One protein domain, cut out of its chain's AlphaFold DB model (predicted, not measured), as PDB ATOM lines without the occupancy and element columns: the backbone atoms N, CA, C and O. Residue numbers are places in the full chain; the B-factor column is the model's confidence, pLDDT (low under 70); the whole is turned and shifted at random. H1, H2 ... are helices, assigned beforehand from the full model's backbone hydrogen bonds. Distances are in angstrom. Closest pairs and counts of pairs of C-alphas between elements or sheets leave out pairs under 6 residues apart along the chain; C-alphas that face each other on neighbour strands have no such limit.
ATOM      1  N   ILE A  31      48.041 -41.666  -2.292       73.44
ATOM      2  CA  ILE A  31      46.654 -41.529  -2.763       73.44
ATOM      3  C   ILE A  31      46.314 -42.576  -3.838       73.44
ATOM      4  O   ILE A  31      45.233 -43.162  -3.784       73.44
ATOM      5  N   GLU A  32      47.215 -42.851  -4.782       78.25
ATOM      6  CA  GLU A  32      47.033 -43.889  -5.808       78.25
ATOM      7  C   GLU A  32      46.982 -45.288  -5.174       78.25
ATOM      8  O   GLU A  32      46.152 -46.117  -5.556       78.25
ATOM      9  N   ILE A  33      47.784 -45.519  -4.127       78.25
ATOM     10  CA  ILE A  33      47.747 -46.740  -3.311       78.25
ATOM     11  C   ILE A  33      46.383 -46.903  -2.625       78.25
ATOM     12  O   ILE A  33      45.756 -47.964  -2.712       78.25
ATOM     13  N   LEU A  34      45.893 -45.854  -1.956       77.88
ATOM     14  CA  LEU A  34      44.586 -45.870  -1.290       77.88
ATOM     15  C   LEU A  34      43.442 -46.090  -2.290       77.88
ATOM     16  O   LEU A  34      42.503 -46.838  -2.003       77.88
ATOM     17  N   GLU A  35      43.528 -45.496  -3.480       78.62
ATOM     18  CA  GLU A  35      42.545 -45.685  -4.544       78.62
ATOM     19  C   GLU A  35      42.561 -47.124  -5.087       78.62
ATOM     20  O   GLU A  35      41.501 -47.734  -5.253       78.62
ATOM     21  N   ALA A  36      43.743 -47.705  -5.310       78.00
ATOM     22  CA  ALA A  36      43.899 -49.093  -5.737       78.00
ATOM     23  C   ALA A  36      43.326 -50.076  -4.700       78.00
ATOM     24  O   ALA A  36      42.640 -51.040  -5.067       78.00
ATOM     25  N   ILE A  37      43.527 -49.795  -3.407       73.75
ATOM     26  CA  ILE A  37      42.926 -50.559  -2.306       73.75
ATOM     27  C   ILE A  37      41.401 -50.404  -2.282       73.75
ATOM     28  O   ILE A  37      40.681 -51.394  -2.144       73.75
ATOM     29  N   GLY A  38      40.888 -49.189  -2.478       71.06
ATOM     30  CA  GLY A  38      39.450 -48.909  -2.514       71.06
ATOM     31  C   GLY A  38      38.722 -49.532  -3.715       71.06
ATOM     32  O   GLY A  38      37.581 -49.999  -3.570       71.06
ATOM     33  N   LYS A  39      39.384 -49.576  -4.880       75.38
ATOM     34  CA  LYS A  39      38.885 -50.174  -6.131       75.38
ATOM     35  C   LYS A  39      38.885 -51.700  -6.078       75.38
ATOM     36  O   LYS A  39      37.933 -52.323  -6.552       75.38
ATOM     37  N   ASN A  40      39.903 -52.322  -5.482       72.12
ATOM     38  CA  ASN A  40      39.956 -53.775  -5.369       72.12
ATOM     39  C   ASN A  40      39.259 -54.260  -4.089       72.12
ATOM     40  O   ASN A  40      39.847 -54.353  -3.013       72.12
ATOM     41  N   ALA A  41      37.989 -54.647  -4.236       62.16
ATOM     42  CA  ALA A  41      37.165 -55.152  -3.139       62.16
ATOM     43  C   ALA A  41      37.758 -56.377  -2.417       62.16
ATOM     44  O   ALA A  41      37.432 -56.604  -1.254       62.16
ATOM     45  N   SER A  42      38.653 -57.132  -3.060       65.81
ATOM     46  CA  SER A  42      39.318 -58.286  -2.443       65.81
ATOM     47  C   SER A  42      40.255 -57.872  -1.306       65.81
ATOM     48  O   SER A  42      40.466 -58.645  -0.376       65.81
ATOM     49  N   TYR A  43      40.790 -56.648  -1.345       69.06
ATOM     50  CA  TYR A  43      41.666 -56.131  -0.294       69.06
ATOM     51  C   TYR A  43      40.903 -55.712   0.962       69.06
ATOM     52  O   TYR A  43      41.468 -55.772   2.048       69.06
ATOM     53  N   ARG A  44      39.595 -55.431   0.864       69.94
ATOM     54  CA  ARG A  44      38.739 -55.214   2.048       69.94
ATOM     55  C   ARG A  44      38.634 -56.450   2.945       69.94
ATOM     56  O   ARG A  44      38.367 -56.316   4.133       69.94
ATOM     57  N   HIS A  45      38.831 -57.639   2.375       71.31
ATOM     58  CA  HIS A  45      38.756 -58.921   3.079       71.31
ATOM     59  C   HIS A  45      40.114 -59.625   3.183       71.31
ATOM     60  O   HIS A  45      40.182 -60.760   3.658       71.31
ATOM     61  N   ALA A  46      41.194 -58.988   2.724       73.62
ATOM     62  CA  ALA A  46      42.529 -59.540   2.880       73.62
ATOM     63  C   ALA A  46      42.906 -59.568   4.368       73.62
ATOM     64  O   ALA A  46      42.572 -58.657   5.125       73.62
ATOM     65  N   SER A  47      43.622 -60.612   4.793       79.44
ATOM     66  CA  SER A  47      44.215 -60.627   6.130       79.44
ATOM     67  C   SER A  47      45.212 -59.473   6.269       79.44
ATOM     68  O   SER A  47      45.868 -59.106   5.292       79.44
ATOM     69  N   GLY A  48      45.368 -58.929   7.480       78.56
ATOM     70  CA  GLY A  48      46.287 -57.810   7.728       78.56
ATOM     71  C   GLY A  48      47.716 -58.084   7.243       78.56
ATOM     72  O   GLY A  48      48.343 -57.210   6.658       78.56
ATOM     73  N   GLU A  49      48.203 -59.322   7.375       81.38
ATOM     74  CA  GLU A  49      49.521 -59.741   6.869       81.38
ATOM     75  C   GLU A  49      49.624 -59.692   5.340       81.38
ATOM     76  O   GLU A  49      50.647 -59.286   4.789       81.38
ATOM     77  N   ARG A  50      48.556 -60.088   4.638       81.19
ATOM     78  CA  ARG A  50      48.521 -60.036   3.175       81.19
ATOM     79  C   ARG A  50      48.379 -58.603   2.681       81.19
ATOM     80  O   ARG A  50      49.012 -58.260   1.690       81.19
ATOM     81  N   LEU A  51      47.601 -57.776   3.380       80.25
ATOM     82  CA  LEU A  51      47.474 -56.350   3.091       80.25
ATOM     83  C   LEU A  51      48.816 -55.625   3.279       80.25
ATOM     84  O   LEU A  51      49.221 -54.874   2.400       80.25
ATOM     85  N   LEU A  52      49.542 -55.927   4.360       84.00
ATOM     86  CA  LEU A  52      50.904 -55.443   4.611       84.00
ATOM     87  C   LEU A  52      51.862 -55.802   3.475       84.00
ATOM     88  O   LEU A  52      52.538 -54.925   2.959       84.00
ATOM     89  N   GLY A  53      51.888 -57.064   3.036       84.25
ATOM     90  CA  GLY A  53      52.777 -57.480   1.946       84.25
ATOM     91  C   GLY A  53      52.504 -56.759   0.622       84.25
ATOM     92  O   GLY A  53      53.431 -56.505  -0.141       84.25
ATOM     93  N   ILE A  54      51.244 -56.408   0.353       83.31
ATOM     94  CA  ILE A  54      50.856 -55.613  -0.819       83.31
ATOM     95  C   ILE A  54      51.298 -54.157  -0.628       83.31
ATOM     96  O   ILE A  54      51.881 -53.588  -1.541       83.31
ATOM     97  N   LEU A  55      51.066 -53.573   0.550       83.75
ATOM     98  CA  LEU A  55      51.470 -52.202   0.880       83.75
ATOM     99  C   LEU A  55      52.984 -52.006   0.774       83.75
ATOM    100  O   LEU A  55      53.421 -51.089   0.084       83.75
ATOM    101  N   SER A  56      53.779 -52.912   1.341       83.62
ATOM    102  CA  SER A  56      55.239 -52.854   1.228       83.62
ATOM    103  C   SER A  56      55.725 -53.040  -0.213       83.62
ATOM    104  O   SER A  56      56.728 -52.457  -0.606       83.62
ATOM    105  N   ALA A  57      55.020 -53.833  -1.033       83.31
ATOM    106  CA  ALA A  57      55.350 -53.992  -2.452       83.31
ATOM    107  C   ALA A  57      55.023 -52.747  -3.297       83.31
ATOM    108  O   ALA A  57      55.563 -52.607  -4.391       83.31
ATOM    109  N   MET A  58      54.149 -51.869  -2.800       81.19
ATOM    110  CA  MET A  58      53.783 -50.595  -3.426       81.19
ATOM    111  C   MET A  58      54.553 -49.405  -2.830       81.19
ATOM    112  O   MET A  58      54.202 -48.271  -3.128       81.19
ATOM    113  N   ASP A  59      55.566 -49.652  -1.991       76.31
ATOM    114  CA  ASP A  59      56.345 -48.612  -1.296       76.31
ATOM    115  C   ASP A  59      55.457 -47.662  -0.460       76.31
ATOM    116  O   ASP A  59      55.620 -46.441  -0.438       76.31
ATOM    117  N   ALA A  60      54.447 -48.239   0.204       79.38
ATOM    118  CA  ALA A  60      53.519 -47.499   1.048       79.38
ATOM    119  C   ALA A  60      54.213 -46.857   2.258       79.38
ATOM    120  O   ALA A  60      55.182 -47.378   2.809       79.38
ATOM    121  N   SER A  61      53.649 -45.747   2.738       80.25
ATOM    122  CA  SER A  61      54.166 -45.064   3.920       80.25
ATOM    123  C   SER A  61      54.054 -45.913   5.193       80.25
ATOM    124  O   SER A  61      53.129 -46.714   5.371       80.25
ATOM    125  N   GLU A  62      54.977 -45.685   6.132       83.00
ATOM    126  CA  GLU A  62      55.041 -46.430   7.396       83.00
ATOM    127  C   GLU A  62      53.735 -46.313   8.206       83.00
ATOM    128  O   GLU A  62      53.315 -47.267   8.867       83.00
ATOM    129  N   SER A  63      53.043 -45.169   8.142       80.19
ATOM    130  CA  SER A  63      51.777 -44.996   8.862       80.19
ATOM    131  C   SER A  63      50.643 -45.785   8.219       80.19
ATOM    132  O   SER A  63      49.812 -46.331   8.948       80.19
ATOM    133  N   LEU A  64      50.625 -45.915   6.888       80.12
ATOM    134  CA  LEU A  64      49.651 -46.741   6.177       80.12
ATOM    135  C   LEU A  64      49.868 -48.232   6.456       80.12
ATOM    136  O   LEU A  64      48.905 -48.946   6.746       80.12
ATOM    137  N   GLU A  65      51.120 -48.692   6.476       84.31
ATOM    138  CA  GLU A  65      51.460 -50.051   6.905       84.31
ATOM    139  C   GLU A  65      51.045 -50.311   8.359       84.31
ATOM    140  O   GLU A  65      50.460 -51.350   8.686       84.31
ATOM    141  N   ARG A  66      51.300 -49.351   9.256       82.06
ATOM    142  CA  ARG A  66      50.945 -49.486  10.669       82.06
ATOM    143  C   ARG A  66      49.430 -49.522  10.865       82.06
ATOM    144  O   ARG A  66      48.960 -50.381  11.607       82.06
ATOM    145  N   THR A  67      48.667 -48.677  10.171       83.50
ATOM    146  CA  THR A  67      47.196 -48.725  10.184       83.50
ATOM    147  C   THR A  67      46.662 -50.030   9.609       83.50
ATOM    148  O   THR A  67      45.755 -50.613  10.192       83.50
ATOM    149  N   ALA A  68      47.239 -50.548   8.528       81.06
ATOM    150  CA  ALA A  68      46.866 -51.855   7.989       81.06
ATOM    151  C   ALA A  68      47.108 -53.001   8.985       81.06
ATOM    152  O   ALA A  68      46.331 -53.953   9.046       81.06
ATOM    153  N   LYS A  69      48.172 -52.898   9.790       82.25
ATOM    154  CA  LYS A  69      48.519 -53.886  10.816       82.25
ATOM    155  C   LYS A  69      47.611 -53.828  12.042       82.25
ATOM    156  O   LYS A  69      47.248 -54.872  12.579       82.25
ATOM    157  N   THR A  70      47.324 -52.628  12.539       81.62
ATOM    158  CA  THR A  70      46.616 -52.424  13.814       81.62
ATOM    159  C   THR A  70      45.117 -52.204  13.637       81.62
ATOM    160  O   THR A  70      44.366 -52.374  14.592       81.62
ATOM    161  N   GLY A  71      44.682 -51.816  12.437       77.62
ATOM    162  CA  GLY A  71      43.348 -51.275  12.178       77.62
ATOM    163  C   GLY A  71      43.142 -49.864  12.739       77.62
ATOM    164  O   GLY A  71      42.024 -49.357  12.695       77.62
ATOM    165  N   ASP A  72      44.185 -49.228  13.285       80.19
ATOM    166  CA  ASP A  72      44.080 -47.925  13.938       80.19
ATOM    167  C   ASP A  72      44.327 -46.782  12.946       80.19
ATOM    168  O   ASP A  72      45.446 -46.558  12.470       80.19
ATOM    169  N   GLN A  73      43.266 -46.030  12.655       76.12
ATOM    170  CA  GLN A  73      43.291 -44.854  11.784       76.12
ATOM    171  C   GLN A  73      44.076 -43.668  12.369       76.12
ATOM    172  O   GLN A  73      44.417 -42.744  11.632       76.12
ATOM    173  N   HIS A  74      44.399 -43.672  13.670       78.88
ATOM    174  CA  HIS A  74      45.186 -42.600  14.281       78.88
ATOM    175  C   HIS A  74      46.582 -42.470  13.668       78.88
ATOM    176  O   HIS A  74      47.115 -41.361  13.642       78.88
ATOM    177  N   HIS A  75      47.170 -43.548  13.136       79.12
ATOM    178  CA  HIS A  75      48.468 -43.449  12.462       79.12
ATOM    179  C   HIS A  75      48.372 -42.652  11.153       79.12
ATOM    180  O   HIS A  75      49.225 -41.805  10.910       79.12
ATOM    181  N   LEU A  76      47.296 -42.818  10.374       75.12
ATOM    182  CA  LEU A  76      47.041 -41.991   9.187       75.12
ATOM    183  C   LEU A  76      46.779 -40.527   9.553       75.12
ATOM    184  O   LEU A  76      47.257 -39.628   8.871       75.12
ATOM    185  N   ALA A  77      46.067 -40.273  10.653       70.88
ATOM    186  CA  ALA A  77      45.779 -38.911  11.101       70.88
ATOM    187  C   ALA A  77      47.045 -38.111  11.469       70.88
ATOM    188  O   ALA A  77      47.056 -36.886  11.340       70.88
ATOM    189  N   VAL A  78      48.107 -38.789  11.920       73.94
ATOM    190  CA  VAL A  78      49.416 -38.167  12.183       73.94
ATOM    191  C   VAL A  78      50.118 -37.767  10.880       73.94
ATOM    192  O   VAL A  78      50.771 -36.729  10.850       73.94
ATOM    193  N   GLU A  79      49.971 -38.557   9.813       67.31
ATOM    194  CA  GLU A  79      50.645 -38.331   8.527       67.31
ATOM    195  C   GLU A  79      49.906 -37.329   7.628       67.31
ATOM    196  O   GLU A  79      50.518 -36.411   7.089       67.31
ATOM    197  N   PHE A  80      48.585 -37.469   7.495       67.56
ATOM    198  CA  PHE A  80      47.764 -36.638   6.604       67.56
ATOM    199  C   PHE A  80      47.256 -35.347   7.258       67.56
ATOM    200  O   PHE A  80      46.693 -34.488   6.581       67.56
ATOM    201  N   GLY A  81      47.468 -35.190   8.567       65.31
ATOM    202  CA  GLY A  81      46.854 -34.135   9.362       65.31
ATOM    203  C   GLY A  81      45.386 -34.437   9.679       65.31
ATOM    204  O   GLY A  81      44.668 -35.092   8.925       65.31
TER     205      GLY A  81
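What this domain is: This is residues 31 to 81 of the 121 residues of an uncharacterized protein of Oleiagrimonas citrea (UniProt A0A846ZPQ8). Three helices, H3, H4 and H5, stand side by side in a row with H4 in the middle; H4 folds back on H3 in a helical hairpin, and H5 folds back on H4 in another. H1 and the short H2 lie near H3 on the side away from H4 and H5, each close to H3 but not clearly touching it, with 1 pair of C-alphas within 8 A. The printed part has 51 residues with five named helices, H1 to H5 in order along the chain, and no named strand; the class is all helix. The whole is compact, with a radius of gyration of the C-alphas of 10.2 A, and its outline is rounded, spanning 27 by 20 by 17 A.

How they stand to each other: H3, residues 48 to 57, is the longest helix by residues. It touches H4, residues 62 to 70, at a shallow tilt of 16 degrees, opposite ways; their closest C-alphas are those of Gly 48 and Lys 69, 5.5 A apart. H4 also touches H5, residues 74 to 80, at a shallow tilt of 22 degrees, opposite ways; the closest C-alphas are those of Ser 63 and His 75, 5.1 A apart. H3 and H4 form a helical hairpin, and H4 and H5 form another, while H3 and H5 are apart. H1, residues 31 to 39, is close to H3 but not clearly touching, with the closest C-alphas, those of Ile 33 and Leu 55, 7.8 A apart; the two run opposite ways at a steep tilt of 44 degrees. H2, residues 41 to 45, is also close to H3 but not clearly touching, with the closest C-alphas, those of Tyr 43 and Leu 51, 6.7 A apart. H1 and H2 only just touch, and only at the corner by their link, with 3 pairs of C-alphas within 8 A; the closest are those of Ile 37 and Tyr 43, 6.1 A apart. H1 and H2 are both apart from H4 and H5. In H1, H3 and H4 every O i to N i+4 pair is within hydrogen-bond range; in H5 it is 2 of 3, and in H2 0 of 1, where 2 of 2 O i to N i+3 pairs are within range.

Where its parts are: H3 measures 14.2 A from first to last C-alpha, beginning at C-alpha 48 at (46.287, -57.810, 7.728). H4 measures 12.2 A, H1 12.1 A, H5 10.1 A and H2 7.4 A. H1 begins at C-alpha 31 at (46.654, -41.529, -2.763), and H5 ends at C-alpha 80 at (47.764, -36.638, 6.604).

The domain as a whole: The two C-alphas farthest apart are those of Ser 42 and Gly 81, at 27.9 A. The printed part has no cut, and its four links between helices are tight. The mean pLDDT of the printed part is 77.2, and the model's confidence is low, under 70, at residues 41 to 44 and 79 to 81.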